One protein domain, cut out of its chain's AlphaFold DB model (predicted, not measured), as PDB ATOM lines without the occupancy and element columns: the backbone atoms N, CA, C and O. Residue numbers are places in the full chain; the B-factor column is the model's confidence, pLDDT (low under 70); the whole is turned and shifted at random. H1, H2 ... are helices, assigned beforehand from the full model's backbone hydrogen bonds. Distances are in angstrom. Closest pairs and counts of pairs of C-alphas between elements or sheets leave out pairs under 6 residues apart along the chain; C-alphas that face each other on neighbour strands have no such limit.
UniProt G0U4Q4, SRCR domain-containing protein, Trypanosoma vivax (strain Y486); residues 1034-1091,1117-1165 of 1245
ATOM      1  N   ARG A1034      25.156   1.355 -48.800       84.19
ATOM      2  CA  ARG A1034      24.417   0.796 -49.950       84.19
ATOM      3  C   ARG A1034      24.255   1.875 -51.043       84.19
ATOM      4  O   ARG A1034      23.557   2.856 -50.790       84.19
ATOM      5  N   PRO A1035      24.826   1.711 -52.253       80.00
ATOM      6  CA  PRO A1035      24.931   2.802 -53.232       80.00
ATOM      7  C   PRO A1035      23.603   3.206 -53.894       80.00
ATOM      8  O   PRO A1035      23.521   4.289 -54.466       80.00
ATOM      9  N   ASN A1036      22.573   2.356 -53.812       80.94
ATOM     10  CA  ASN A1036      21.331   2.496 -54.582       80.94
ATOM     11  C   ASN A1036      20.143   3.037 -53.762       80.94
ATOM     12  O   ASN A1036      19.023   3.062 -54.264       80.94
ATOM     13  N   LEU A1037      20.350   3.437 -52.502       83.75
ATOM     14  CA  LEU A1037      19.296   4.009 -51.657       83.75
ATOM     15  C   LEU A1037      19.386   5.538 -51.638       83.75
ATOM     16  O   LEU A1037      20.434   6.106 -51.325       83.75
ATOM     17  N   ALA A1038      18.266   6.201 -51.934       86.06
ATOM     18  CA  ALA A1038      18.110   7.652 -51.832       86.06
ATOM     19  C   ALA A1038      17.958   8.071 -50.358       86.06
ATOM     20  O   ALA A1038      16.872   8.380 -49.879       86.06
ATOM     21  N   LEU A1039      19.070   8.009 -49.632       91.56
ATOM     22  CA  LEU A1039      19.171   8.321 -48.207       91.56
ATOM     23  C   LEU A1039      19.014   9.825 -47.960       91.56
ATOM     24  O   LEU A1039      19.571  10.638 -48.707       91.56
ATOM     25  N   THR A1040      18.329  10.212 -46.880       95.31
ATOM     26  CA  THR A1040      18.358  11.610 -46.437       95.31
ATOM     27  C   THR A1040      19.770  11.982 -45.982       95.31
ATOM     28  O   THR A1040      20.634  11.132 -45.746       95.31
ATOM     29  N   ARG A1041      20.035  13.284 -45.823       94.12
ATOM     30  CA  ARG A1041      21.326  13.741 -45.296       94.12
ATOM     31  C   ARG A1041      21.623  13.147 -43.911       94.12
ATOM     32  O   ARG A1041      22.782  12.841 -43.635       94.12
ATOM     33  N   GLU A1042      20.604  12.994 -43.072       95.75
ATOM     34  CA  GLU A1042      20.747  12.459 -41.719       95.75
ATOM     35  C   GLU A1042      21.040  10.955 -41.741       95.75
ATOM     36  O   GLU A1042      22.044  10.542 -41.161       95.75
ATOM     37  N   ASP A1043      20.291  10.172 -42.530       94.19
ATOM     38  CA  ASP A1043      20.572   8.742 -42.742       94.19
ATOM     39  C   ASP A1043      21.991   8.516 -43.276       94.19
ATOM     40  O   ASP A1043      22.668   7.563 -42.902       94.19
ATOM     41  N   LEU A1044      22.465   9.392 -44.167       92.00
ATOM     42  CA  LEU A1044      23.789   9.298 -44.777       92.00
ATOM     43  C   LEU A1044      24.892   9.667 -43.765       92.00
ATOM     44  O   LEU A1044      25.954   9.039 -43.740       92.00
ATOM     45  N   GLU A1045      24.653  10.642 -42.885       93.62
ATOM     46  CA  GLU A1045      25.546  10.940 -41.760       93.62
ATOM     47  C   GLU A1045      25.530   9.823 -40.695       93.62
ATOM     48  O   GLU A1045      26.593   9.482 -40.171       93.62
ATOM     49  N   GLU A1046      24.395   9.168 -40.436       94.56
ATOM     50  CA  GLU A1046      24.310   7.998 -39.552       94.56
ATOM     51  C   GLU A1046      24.954   6.745 -40.161       94.56
ATOM     52  O   GLU A1046      25.742   6.078 -39.490       94.56
ATOM     53  N   GLN A1047      24.715   6.440 -41.439       92.56
ATOM     54  CA  GLN A1047      25.392   5.339 -42.127       92.56
ATOM     55  C   GLN A1047      26.905   5.557 -42.167       92.56
ATOM     56  O   GLN A1047      27.650   4.598 -42.003       92.56
ATOM     57  N   ARG A1048      27.392   6.802 -42.275       92.38
ATOM     58  CA  ARG A1048      28.822   7.109 -42.092       92.38
ATOM     59  C   ARG A1048      29.313   6.829 -40.669       92.38
ATOM     60  O   ARG A1048      30.441   6.363 -40.528       92.38
ATOM     61  N   ARG A1049      28.506   7.071 -39.624       94.38
ATOM     62  CA  ARG A1049      28.842   6.673 -38.239       94.38
ATOM     63  C   ARG A1049      28.906   5.145 -38.120       94.38
ATOM     64  O   ARG A1049      29.950   4.628 -37.734       94.38
ATOM     65  N   LYS A1050      27.855   4.426 -38.537       93.81
ATOM     66  CA  LYS A1050      27.785   2.951 -38.518       93.81
ATOM     67  C   LYS A1050      28.910   2.303 -39.337       93.81
ATOM     68  O   LYS A1050      29.556   1.378 -38.861       93.81
ATOM     69  N   ALA A1051      29.214   2.827 -40.522       91.81
ATOM     70  CA  ALA A1051      30.302   2.333 -41.363       91.81
ATOM     71  C   ALA A1051      31.697   2.618 -40.779       91.81
ATOM     72  O   ALA A1051      32.597   1.806 -40.952       91.81
ATOM     73  N   LYS A1052      31.889   3.737 -40.062       92.75
ATOM     74  CA  LYS A1052      33.138   4.029 -39.333       92.75
ATOM     75  C   LYS A1052      33.320   3.120 -38.110       92.75
ATOM     76  O   LYS A1052      34.454   2.782 -37.783       92.75
ATOM     77  N   ILE A1053      32.225   2.751 -37.439       93.62
ATOM     78  CA  ILE A1053      32.228   1.764 -36.350       93.62
ATOM     79  C   ILE A1053      32.621   0.394 -36.918       93.62
ATOM     80  O   ILE A1053      33.633  -0.147 -36.492       93.62
ATOM     81  N   LYS A1054      31.958  -0.070 -37.985       93.00
ATOM     82  CA  LYS A1054      32.314  -1.322 -38.676       93.00
ATOM     83  C   LYS A1054      33.737  -1.346 -39.243       93.00
ATOM     84  O   LYS A1054      34.411  -2.357 -39.123       93.00
ATOM     85  N   GLU A1055      34.242  -0.241 -39.802       92.06
ATOM     86  CA  GLU A1055      35.659  -0.131 -40.210       92.06
ATOM     87  C   GLU A1055      36.617  -0.277 -39.010       92.06
ATOM     88  O   GLU A1055      37.742  -0.739 -39.172       92.06
ATOM     89  N   MET A1056      36.202   0.125 -37.805       92.62
ATOM     90  CA  MET A1056      37.013  -0.002 -36.596       92.62
ATOM     91  C   MET A1056      36.963  -1.418 -36.016       92.62
ATOM     92  O   MET A1056      38.024  -1.975 -35.766       92.62
ATOM     93  N   GLU A1057      35.767  -1.996 -35.867       93.50
ATOM     94  CA  GLU A1057      35.546  -3.398 -35.469       93.50
ATOM     95  C   GLU A1057      36.367  -4.344 -36.355       93.50
ATOM     96  O   GLU A1057      37.140  -5.163 -35.867       93.50
ATOM     97  N   GLU A1058      36.282  -4.152 -37.670       92.12
ATOM     98  CA  GLU A1058      36.991  -4.953 -38.662       92.12
ATOM     99  C   GLU A1058      38.521  -4.816 -38.566       92.12
ATOM    100  O   GLU A1058      39.242  -5.807 -38.689       92.12
ATOM    101  N   VAL A1059      39.039  -3.610 -38.300       93.44
ATOM    102  CA  VAL A1059      40.478  -3.402 -38.052       93.44
ATOM    103  C   VAL A1059      40.917  -4.077 -36.751       93.44
ATOM    104  O   VAL A1059      41.997  -4.665 -36.729       93.44
ATOM    105  N   THR A1060      40.088  -4.069 -35.702       94.88
ATOM    106  CA  THR A1060      40.341  -4.830 -34.468       94.88
ATOM    107  C   THR A1060      40.393  -6.331 -34.752       94.88
ATOM    108  O   THR A1060      41.354  -6.987 -34.353       94.88
ATOM    109  N   CYS A1061      39.440  -6.877 -35.518       92.56
ATOM    110  CA  CYS A1061      39.462  -8.280 -35.934       92.56
ATOM    111  C   CYS A1061      40.726  -8.630 -36.735       92.56
ATOM    112  O   CYS A1061      41.308  -9.687 -36.499       92.56
ATOM    113  N   CYS A1062      41.193  -7.758 -37.635       93.44
ATOM    114  CA  CYS A1062      42.450  -7.966 -38.367       93.44
ATOM    115  C   CYS A1062      43.668  -7.989 -37.423       93.44
ATOM    116  O   CYS A1062      44.494  -8.897 -37.513       93.44
ATOM    117  N   VAL A1063      43.767  -7.039 -36.484       95.62
ATOM    118  CA  VAL A1063      44.856  -6.988 -35.487       95.62
ATOM    119  C   VAL A1063      44.887  -8.260 -34.637       95.62
ATOM    120  O   VAL A1063      45.928  -8.911 -34.567       95.62
ATOM    121  N   ILE A1064      43.745  -8.660 -34.064       94.75
ATOM    122  CA  ILE A1064      43.634  -9.880 -33.246       94.75
ATOM    123  C   ILE A1064      43.978 -11.121 -34.077       94.75
ATOM    124  O   ILE A1064      44.764 -11.945 -33.622       94.75
ATOM    125  N   SER A1065      43.473 -11.225 -35.314       93.69
ATOM    126  CA  SER A1065      43.793 -12.352 -36.205       93.69
ATOM    127  C   SER A1065      45.299 -12.459 -36.455       93.69
ATOM    128  O   SER A1065      45.854 -13.544 -36.341       93.69
ATOM    129  N   SER A1066      45.977 -11.341 -36.749       95.06
ATOM    130  CA  SER A1066      47.429 -11.328 -37.023       95.06
ATOM    131  C   SER A1066      48.231 -11.898 -35.851       95.06
ATOM    132  O   SER A1066      49.156 -12.687 -36.025       95.06
ATOM    133  N   LEU A1067      47.854 -11.476 -34.641       96.00
ATOM    134  CA  LEU A1067      48.531 -11.821 -33.397       96.00
ATOM    135  C   LEU A1067      48.246 -13.272 -32.991       96.00
ATOM    136  O   LEU A1067      49.188 -14.015 -32.725       96.00
ATOM    137  N   ALA A1068      46.985 -13.709 -33.044       93.00
ATOM    138  CA  ALA A1068      46.605 -15.101 -32.803       93.00
ATOM    139  C   ALA A1068      47.229 -16.061 -33.837       93.00
ATOM    140  O   ALA A1068      47.672 -17.151 -33.481       93.00
ATOM    141  N   GLY A1069      47.333 -15.641 -35.103       91.56
ATOM    142  CA  GLY A1069      48.032 -16.387 -36.151       91.56
ATOM    143  C   GLY A1069      49.533 -16.519 -35.894       91.56
ATOM    144  O   GLY A1069      50.094 -17.593 -36.087       91.56
ATOM    145  N   ASN A1070      50.182 -15.463 -35.392       94.75
ATOM    146  CA  ASN A1070      51.591 -15.523 -34.994       94.75
ATOM    147  C   ASN A1070      51.797 -16.407 -33.753       94.75
ATOM    148  O   ASN A1070      52.817 -17.080 -33.656       94.75
ATOM    149  N   ALA A1071      50.864 -16.411 -32.799       93.56
ATOM    150  CA  ALA A1071      50.930 -17.319 -31.655       93.56
ATOM    151  C   ALA A1071      50.818 -18.785 -32.109       93.56
ATOM    152  O   ALA A1071      51.633 -19.611 -31.711       93.56
ATOM    153  N   ALA A1072      49.874 -19.089 -33.007       89.31
ATOM    154  CA  ALA A1072      49.714 -20.427 -33.576       89.31
ATOM    155  C   ALA A1072      50.978 -20.915 -34.315       89.31
ATOM    156  O   ALA A1072      51.408 -22.044 -34.100       89.31
ATOM    157  N   GLU A1073      51.609 -20.059 -35.124       89.75
ATOM    158  CA  GLU A1073      52.865 -20.387 -35.818       89.75
ATOM    159  C   GLU A1073      54.058 -20.550 -34.873       89.75
ATOM    160  O   GLU A1073      54.876 -21.443 -35.097       89.75
ATOM    161  N   ASN A1074      54.160 -19.743 -33.811       90.75
ATOM    162  CA  ASN A1074      55.178 -19.940 -32.775       90.75
ATOM    163  C   ASN A1074      55.000 -21.315 -32.108       90.75
ATOM    164  O   ASN A1074      55.947 -22.094 -32.065       90.75
ATOM    165  N   ILE A1075      53.778 -21.647 -31.678       87.44
ATOM    166  CA  ILE A1075      53.446 -22.930 -31.036       87.44
ATOM    167  C   ILE A1075      53.729 -24.115 -31.977       87.44
ATOM    168  O   ILE A1075      54.259 -25.136 -31.537       87.44
ATOM    169  N   GLU A1076      53.433 -23.994 -33.277       86.69
ATOM    170  CA  GLU A1076      53.792 -25.014 -34.272       86.69
ATOM    171  C   GLU A1076      55.316 -25.147 -34.428       86.69
ATOM    172  O   GLU A1076      55.843 -26.264 -34.420       86.69
ATOM    173  N   CYS A1077      56.046 -24.032 -34.517       88.12
ATOM    174  CA  CYS A1077      57.507 -24.030 -34.619       88.12
ATOM    175  C   CYS A1077      58.181 -24.641 -33.382       88.12
ATOM    176  O   CYS A1077      59.137 -25.410 -33.530       88.12
ATOM    177  N   ASP A1078      57.671 -24.352 -32.186       87.50
ATOM    178  CA  ASP A1078      58.168 -24.895 -30.924       87.50
ATOM    179  C   ASP A1078      57.870 -26.396 -30.828       87.50
ATOM    180  O   ASP A1078      58.785 -27.186 -30.591       87.50
ATOM    181  N   ALA A1079      56.642 -26.832 -31.137       84.56
ATOM    182  CA  ALA A1079      56.281 -28.252 -31.171       84.56
ATOM    183  C   ALA A1079      57.127 -29.049 -32.185       84.56
ATOM    184  O   ALA A1079      57.640 -30.129 -31.874       84.56
ATOM    185  N   VAL A1080      57.343 -28.506 -33.388       84.38
ATOM    186  CA  VAL A1080      58.221 -29.104 -34.409       84.38
ATOM    187  C   VAL A1080      59.681 -29.137 -33.949       84.38
ATOM    188  O   VAL A1080      60.393 -30.106 -34.233       84.38
ATOM    189  N   SER A1081      60.142 -28.128 -33.210       85.50
ATOM    190  CA  SER A1081      61.495 -28.099 -32.646       85.50
ATOM    191  C   SER A1081      61.658 -29.137 -31.533       85.50
ATOM    192  O   SER A1081      62.604 -29.925 -31.579       85.50
ATOM    193  N   MET A1082      60.698 -29.249 -30.610       82.44
ATOM    194  CA  MET A1082      60.662 -30.296 -29.582       82.44
ATOM    195  C   MET A1082      60.693 -31.704 -30.196       82.44
ATOM    196  O   MET A1082      61.481 -32.538 -29.752       82.44
ATOM    197  N   MET A1083      59.920 -31.960 -31.262       80.38
ATOM    198  CA  MET A1083      59.948 -33.243 -31.985       80.38
ATOM    199  C   MET A1083      61.307 -33.531 -32.650       80.38
ATOM    200  O   MET A1083      61.767 -34.673 -32.656       80.38
ATOM    201  N   ARG A1084      61.995 -32.513 -33.186       89.06
ATOM    202  CA  ARG A1084      63.360 -32.665 -33.735       89.06
ATOM    203  C   ARG A1084      64.392 -32.942 -32.642       89.06
ATOM    204  O   ARG A1084      65.286 -33.767 -32.849       89.06
ATOM    205  N   HIS A1085      64.278 -32.297 -31.484       87.69
ATOM    206  CA  HIS A1085      65.165 -32.542 -30.348       87.69
ATOM    207  C   HIS A1085      64.954 -33.939 -29.738       87.69
ATOM    208  O   HIS A1085      65.938 -34.654 -29.542       87.69
ATOM    209  N   SER A1086      63.712 -34.394 -29.529       87.06
ATOM    210  CA  SER A1086      63.435 -35.740 -28.998       87.06
ATOM    211  C   SER A1086      63.869 -36.858 -29.954       87.06
ATOM    212  O   SER A1086      64.472 -37.843 -29.515       87.06
ATOM    213  N   ALA A1087      63.678 -36.682 -31.267       87.12
ATOM    214  CA  ALA A1087      64.208 -37.591 -32.283       87.12
ATOM    215  C   ALA A1087      65.749 -37.637 -32.266       87.12
ATOM    216  O   ALA A1087      66.340 -38.716 -32.348       87.12
ATOM    217  N   SER A1088      66.408 -36.484 -32.093       88.69
ATOM    218  CA  SER A1088      67.876 -36.392 -32.041       88.69
ATOM    219  C   SER A1088      68.459 -37.088 -30.805       88.69
ATOM    220  O   SER A1088      69.421 -37.846 -30.920       88.69
ATOM    221  N   LEU A1089      67.849 -36.895 -29.631       85.75
ATOM    222  CA  LEU A1089      68.218 -37.596 -28.395       85.75
ATOM    223  C   LEU A1089      68.012 -39.117 -28.523       85.75
ATOM    224  O   LEU A1089      68.880 -39.899 -28.130       85.75
ATOM    225  N   SER A1090      66.911 -39.542 -29.148       84.12
ATOM    226  CA  SER A1090      66.625 -40.961 -29.412       84.12
ATOM    227  C   SER A1090      67.671 -41.609 -30.331       84.12
ATOM    228  O   SER A1090      68.122 -42.724 -30.069       84.12
ATOM    229  N   ALA A1091      68.118 -40.900 -31.374       81.25
ATOM    230  CA  ALA A1091      69.135 -41.388 -32.307       81.25
ATOM    231  C   ALA A1091      70.535 -41.533 -31.674       81.25
ATOM    232  O   ALA A1091      71.287 -42.444 -32.035       81.25
ATOM    233  N   LEU A1117      57.168 -15.909 -24.826       92.94
ATOM    234  CA  LEU A1117      55.746 -15.575 -24.957       92.94
ATOM    235  C   LEU A1117      55.536 -14.633 -26.143       92.94
ATOM    236  O   LEU A1117      56.162 -13.561 -26.216       92.94
ATOM    237  N   SER A1118      54.689 -15.053 -27.081       95.62
ATOM    238  CA  SER A1118      54.382 -14.291 -28.284       95.62
ATOM    239  C   SER A1118      53.739 -12.955 -27.917       95.62
ATOM    240  O   SER A1118      53.154 -12.785 -26.846       95.62
ATOM    241  N   ALA A1119      53.794 -11.988 -28.834       95.75
ATOM    242  CA  ALA A1119      53.183 -10.683 -28.601       95.75
ATOM    243  C   ALA A1119      51.673 -10.773 -28.281       95.75
ATOM    244  O   ALA A1119      51.150  -9.908 -27.586       95.75
ATOM    245  N   TYR A1120      50.989 -11.826 -28.744       96.38
ATOM    246  CA  TYR A1120      49.592 -12.108 -28.412       96.38
ATOM    247  C   TYR A1120      49.412 -12.585 -26.966       96.38
ATOM    248  O   TYR A1120      48.572 -12.053 -26.250       96.38
ATOM    249  N   GLU A1121      50.221 -13.549 -26.520       95.19
ATOM    250  CA  GLU A1121      50.153 -14.086 -25.155       95.19
ATOM    251  C   GLU A1121      50.485 -13.005 -24.125       95.19
ATOM    252  O   GLU A1121      49.759 -12.849 -23.149       95.19
ATOM    253  N   ARG A1122      51.492 -12.165 -24.396       95.69
ATOM    254  CA  ARG A1122      51.803 -11.005 -23.545       95.69
ATOM    255  C   ARG A1122      50.658  -9.991 -23.480       95.69
ATOM    256  O   ARG A1122      50.360  -9.487 -22.404       95.69
ATOM    257  N   ILE A1123      49.980  -9.723 -24.604       95.94
ATOM    258  CA  ILE A1123      48.769  -8.880 -24.639       95.94
ATOM    259  C   ILE A1123      47.659  -9.478 -23.762       95.94
ATOM    260  O   ILE A1123      47.012  -8.733 -23.030       95.94
ATOM    261  N   LEU A1124      47.447 -10.799 -23.800       94.62
ATOM    262  CA  LEU A1124      46.452 -11.484 -22.960       94.62
ATOM    263  C   LEU A1124      46.819 -11.466 -21.467       94.62
ATOM    264  O   LEU A1124      45.931 -11.365 -20.626       94.62
ATOM    265  N   LEU A1125      48.112 -11.529 -21.144       95.88
ATOM    266  CA  LEU A1125      48.646 -11.461 -19.779       95.88
ATOM    267  C   LEU A1125      48.805 -10.020 -19.248       95.88
ATOM    268  O   LEU A1125      49.215  -9.835 -18.106       95.88
ATOM    269  N   LEU A1126      48.485  -9.001 -20.062       96.31
ATOM    270  CA  LEU A1126      48.738  -7.576 -19.791       96.31
ATOM    271  C   LEU A1126      50.219  -7.254 -19.483       96.31
ATOM    272  O   LEU A1126      50.530  -6.268 -18.812       96.31
ATOM    273  N   GLU A1127      51.142  -8.067 -19.997       95.25
ATOM    274  CA  GLU A1127      52.585  -7.853 -19.882       95.25
ATOM    275  C   GLU A1127      53.077  -6.728 -20.814       95.25
ATOM    276  O   GLU A1127      52.415  -6.403 -21.801       95.25
ATOM    277  N   PRO A1128      54.263  -6.139 -20.561       95.38
ATOM    278  CA  PRO A1128      54.882  -5.196 -21.486       95.38
ATOM    279  C   PRO A1128      55.134  -5.793 -22.877       95.38
ATOM    280  O   PRO A1128      55.747  -6.857 -23.021       95.38
ATOM    281  N   VAL A1129      54.693  -5.079 -23.918       96.62
ATOM    282  CA  VAL A1129      54.846  -5.514 -25.316       96.62
ATOM    283  C   VAL A1129      55.541  -4.460 -26.171       96.62
ATOM    284  O   VAL A1129      55.166  -3.283 -26.167       96.62
ATOM    285  N   ASP A1130      56.528  -4.905 -26.957       96.44
ATOM    286  CA  ASP A1130      57.111  -4.093 -28.024       96.44
ATOM    287  C   ASP A1130      56.054  -3.807 -29.098       96.44
ATOM    288  O   ASP A1130      55.615  -4.669 -29.869       96.44
ATOM    289  N   ILE A1131      55.669  -2.539 -29.143       96.25
ATOM    290  CA  ILE A1131      54.691  -2.014 -30.078       96.25
ATOM    291  C   ILE A1131      55.156  -2.181 -31.530       96.25
ATOM    292  O   ILE A1131      54.325  -2.467 -32.389       96.25
ATOM    293  N   ASP A1132      56.454  -2.042 -31.829       96.50
ATOM    294  CA  ASP A1132      56.963  -2.138 -33.200       96.50
ATOM    295  C   ASP A1132      57.046  -3.595 -33.688       96.50
ATOM    296  O   ASP A1132      56.757  -3.839 -34.863       96.50
ATOM    297  N   ALA A1133      57.283  -4.571 -32.802       96.19
ATOM    298  CA  ALA A1133      57.063  -5.989 -33.098       96.19
ATOM    299  C   ALA A1133      55.588  -6.283 -33.436       96.19
ATOM    300  O   ALA A1133      55.304  -6.844 -34.497       96.19
ATOM    301  N   VAL A1134      54.634  -5.828 -32.610       97.31
ATOM    302  CA  VAL A1134      53.184  -5.963 -32.879       97.31
ATOM    303  C   VAL A1134      52.791  -5.309 -34.210       97.31
ATOM    304  O   VAL A1134      52.082  -5.905 -35.024       97.31
ATOM    305  N   ILE A1135      53.285  -4.097 -34.473       96.88
ATOM    306  CA  ILE A1135      53.088  -3.380 -35.740       96.88
ATOM    307  C   ILE A1135      53.683  -4.159 -36.917       96.88
ATOM    308  O   ILE A1135      53.096  -4.132 -38.000       96.88
ATOM    309  N   SER A1136      54.831  -4.817 -36.742       97.19
ATOM    310  CA  SER A1136      55.450  -5.638 -37.783       97.19
ATOM    311  C   SER A1136      54.548  -6.820 -38.134       97.19
ATOM    312  O   SER A1136      54.146  -6.933 -39.291       97.19
ATOM    313  N   ILE A1137      54.144  -7.612 -37.131       96.81
ATOM    314  CA  ILE A1137      53.272  -8.791 -37.278       96.81
ATOM    315  C   ILE A1137      51.980  -8.425 -38.021       96.81
ATOM    316  O   ILE A1137      51.698  -8.978 -39.085       96.81
ATOM    317  N   VAL A1138      51.248  -7.414 -37.533       96.69
ATOM    318  CA  VAL A1138      49.980  -6.966 -38.140       96.69
ATOM    319  C   VAL A1138      50.155  -6.495 -39.588       96.69
ATOM    320  O   VAL A1138      49.253  -6.656 -40.411       96.69
ATOM    321  N   ARG A1139      51.302  -5.898 -39.932       95.62
ATOM    322  CA  ARG A1139      51.531  -5.323 -41.267       95.62
ATOM    323  C   ARG A1139      52.138  -6.300 -42.273       95.62
ATOM    324  O   ARG A1139      52.133  -5.965 -43.458       95.62
ATOM    325  N   SER A1140      52.591  -7.480 -41.841       94.94
ATOM    326  CA  SER A1140      52.824  -8.631 -42.730       94.94
ATOM    327  C   SER A1140      51.511  -9.135 -43.337       94.94
ATOM    328  O   SER A1140      51.442  -9.321 -44.550       94.94
ATOM    329  N   ASP A1141      50.465  -9.295 -42.519       94.12
ATOM    330  CA  ASP A1141      49.154  -9.787 -42.968       94.12
ATOM    331  C   ASP A1141      48.302  -8.699 -43.621       94.12
ATOM    332  O   ASP A1141      47.762  -8.873 -44.716       94.12
ATOM    333  N   PHE A1142      48.185  -7.553 -42.947       95.00
ATOM    334  CA  PHE A1142      47.263  -6.480 -43.303       95.00
ATOM    335  C   PHE A1142      48.027  -5.162 -43.523       95.00
ATOM    336  O   PHE A1142      47.921  -4.228 -42.723       95.00
ATOM    337  N   PRO A1143      48.786  -5.018 -44.629       94.38
ATOM    338  CA  PRO A1143      49.605  -3.828 -44.896       94.38
ATOM    339  C   PRO A1143      48.799  -2.517 -45.015       94.38
ATOM    340  O   PRO A1143      49.372  -1.430 -44.877       94.38
ATOM    341  N   ASP A1144      47.482  -2.617 -45.236       93.56
ATOM    342  CA  ASP A1144      46.509  -1.516 -45.244       93.56
ATOM    343  C   ASP A1144      46.116  -1.004 -43.840       93.56
ATOM    344  O   ASP A1144      45.512   0.073 -43.733       93.56
ATOM    345  N   VAL A1145      46.443  -1.737 -42.766       95.50
ATOM    346  CA  VAL A1145      46.251  -1.295 -41.377       95.50
ATOM    347  C   VAL A1145      47.387  -0.324 -41.011       95.50
ATOM    348  O   VAL A1145      48.567  -0.690 -41.035       95.50
ATOM    349  N   PRO A1146      47.085   0.952 -40.702       95.12
ATOM    350  CA  PRO A1146      48.117   1.944 -40.425       95.12
ATOM    351  C   PRO A1146      48.640   1.808 -38.990       95.12
ATOM    352  O   PRO A1146      47.851   1.583 -38.074       95.12
ATOM    353  N   ARG A1147      49.946   2.057 -38.787       96.62
ATOM    354  CA  ARG A1147      50.648   2.007 -37.482       96.62
ATOM    355  C   ARG A1147      49.792   2.566 -36.337       96.62
ATOM    356  O   ARG A1147      49.462   1.842 -35.411       96.62
ATOM    357  N   ASN A1148      49.302   3.797 -36.490       96.81
ATOM    358  CA  ASN A1148      48.508   4.518 -35.487       96.81
ATOM    359  C   ASN A1148      47.156   3.896 -35.103       96.81
ATOM    360  O   ASN A1148      46.557   4.333 -34.126       96.81
ATOM    361  N   ARG A1149      46.634   2.928 -35.866       96.06
ATOM    362  CA  ARG A1149      45.453   2.149 -35.461       96.06
ATOM    363  C   ARG A1149      45.836   0.943 -34.614       96.06
ATOM    364  O   ARG A1149      45.088   0.628 -33.705       96.06
ATOM    365  N   VAL A1150      46.983   0.324 -34.890       97.25
ATOM    366  CA  VAL A1150      47.542  -0.739 -34.047       97.25
ATOM    367  C   VAL A1150      47.959  -0.144 -32.700       97.25
ATOM    368  O   VAL A1150      47.485  -0.606 -31.671       97.25
ATOM    369  N   GLU A1151      48.723   0.958 -32.720       96.44
ATOM    370  CA  GLU A1151      49.124   1.716 -31.520       96.44
ATOM    371  C   GLU A1151      47.921   2.019 -30.616       96.44
ATOM    372  O   GLU A1151      47.896   1.613 -29.460       96.44
ATOM    373  N   ALA A1152      46.890   2.662 -31.174       96.38
ATOM    374  CA  ALA A1152      45.702   3.073 -30.431       96.38
ATOM    375  C   ALA A1152      44.792   1.908 -29.996       96.38
ATOM    376  O   ALA A1152      43.907   2.130 -29.178       96.38
ATOM    377  N   LEU A1153      44.959   0.697 -30.544       96.75
ATOM    378  CA  LEU A1153      44.233  -0.492 -30.085       96.75
ATOM    379  C   LEU A1153      44.935  -1.153 -28.895       96.75
ATOM    380  O   LEU A1153      44.249  -1.514 -27.946       96.75
ATOM    381  N   ILE A1154      46.271  -1.239 -28.902       97.12
ATOM    382  CA  ILE A1154      47.038  -1.750 -27.750       97.12
ATOM    383  C   ILE A1154      47.008  -0.746 -26.581       97.12
ATOM    384  O   ILE A1154      46.833  -1.133 -25.429       97.12
ATOM    385  N   GLU A1155      47.081   0.558 -26.872       96.06
ATOM    386  CA  GLU A1155      46.883   1.623 -25.875       96.06
ATOM    387  C   GLU A1155      45.467   1.565 -25.265       96.06
ATOM    388  O   GLU A1155      45.305   1.717 -24.056       96.06
ATOM    389  N   ALA A1156      44.437   1.279 -26.074       95.81
ATOM    390  CA  ALA A1156      43.058   1.141 -25.599       95.81
ATOM    391  C   ALA A1156      42.764  -0.184 -24.870       95.81
ATOM    392  O   ALA A1156      41.788  -0.236 -24.123       95.81
ATOM    393  N   SER A1157      43.577  -1.233 -25.046       95.19
ATOM    394  CA  SER A1157      43.465  -2.474 -24.265       95.19
ATOM    395  C   SER A1157      44.181  -2.407 -22.910       95.19
ATOM    396  O   SER A1157      44.194  -3.398 -22.189       95.19
ATOM    397  N   GLY A1158      44.785  -1.264 -22.554       96.44
ATOM    398  CA  GLY A1158      45.459  -1.060 -21.266       96.44
ATOM    399  C   GLY A1158      46.791  -1.801 -21.109       96.44
ATOM    400  O   GLY A1158      47.376  -1.774 -20.028       96.44
ATOM    401  N   VAL A1159      47.283  -2.442 -22.173       96.44
ATOM    402  CA  VAL A1159      48.540  -3.201 -22.171       96.44
ATOM    403  C   VAL A1159      49.722  -2.228 -22.048       96.44
ATOM    404  O   VAL A1159      49.791  -1.265 -22.823       96.44
ATOM    405  N   PRO A1160      50.677  -2.448 -21.124       94.81
ATOM    406  CA  PRO A1160      51.861  -1.610 -21.010       94.81
ATOM    407  C   PRO A1160      52.675  -1.617 -22.310       94.81
ATOM    408  O   PRO A1160      53.166  -2.646 -22.771       94.81
ATOM    409  N   LEU A1161      52.846  -0.442 -22.912       94.75
ATOM    410  CA  LEU A1161      53.682  -0.287 -24.099       94.75
ATOM    411  C   LEU A1161      55.151  -0.227 -23.676       94.75
ATOM    412  O   LEU A1161      55.527   0.632 -22.872       94.75
ATOM    413  N   ASP A1162      55.982  -1.107 -24.234       90.50
ATOM    414  CA  ASP A1162      57.379  -1.252 -23.821       90.50
ATOM    415  C   ASP A1162      58.248  -0.083 -24.328       90.50
ATOM    416  O   ASP A1162      58.920  -0.112 -25.359       90.50
ATOM    417  N   SER A1163      58.173   1.032 -23.597       72.25
ATOM    418  CA  SER A1163      58.829   2.302 -23.932       72.25
ATOM    419  C   SER A1163      60.353   2.298 -23.733       72.25
ATOM    420  O   SER A1163      61.025   3.271 -24.105       72.25
ATOM    421  N   SER A1164      60.899   1.203 -23.190       57.94
ATOM    422  CA  SER A1164      62.316   0.987 -22.871       57.94
ATOM    423  C   SER A1164      63.255   1.339 -24.030       57.94
ATOM    424  O   SER A1164      64.285   1.993 -23.835       57.94
ATOM    425  N   HIS A1165      62.859   1.020 -25.266       52.12
ATOM    426  CA  HIS A1165      63.714   1.171 -26.442       52.12
ATOM    427  C   HIS A1165      64.014   2.626 -26.868       52.12
ATOM    428  O   HIS A1165      64.796   2.851 -27.797       52.12
TER     429      HIS A1165
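What this domain is: This is residues 1034 to 1091 and 1117 to 1165 of the 1245 residues of the protein "SRCR domain-containing protein" of Trypanosoma vivax (strain Y486) (UniProt G0U4Q4). Three short helices, H2, H3 and H4, pack on the middle of one very long helix, H1, whose residues 1048 to 1055 and 1076 to 1091 stick out. The class is all helix: 107 residues with four named helices, H1 to H4 in order. The whole, 74 by 35 by 21 A, is only just extended, close to loose, with radius of gyration of the C-alphas 19.7 A.

Where its parts are: Find C-alpha 1041 at (21.326, 13.741, -45.296); H1 runs from there 74.1 A to residue 1091. H2 is residues 1119 to 1124, H3 1131 to 1141, and H4 1147 to 1156, ending at C-alpha (43.058, 1.141, -25.599).

How they stand to each other: Look at H1, the hub: residues 1062 to 1070 alone touch H3, about perpendicular at 85 degrees, closest C-alphas 1066 and 1138, 5.2 A. H2 touches H1 at closest C-alphas 1120 and 1067, 5.1 A. In H3, 6 of 7 O i to N i+4 pairs are within hydrogen-bond range; in H1, H2 and H4 every one is.

The domain as a whole: Residues 1092 to 1116 are cut out, a 30.0 A gap between C-alphas 1091 and 1117. Residues 1164 to 1165 have pLDDT under 70.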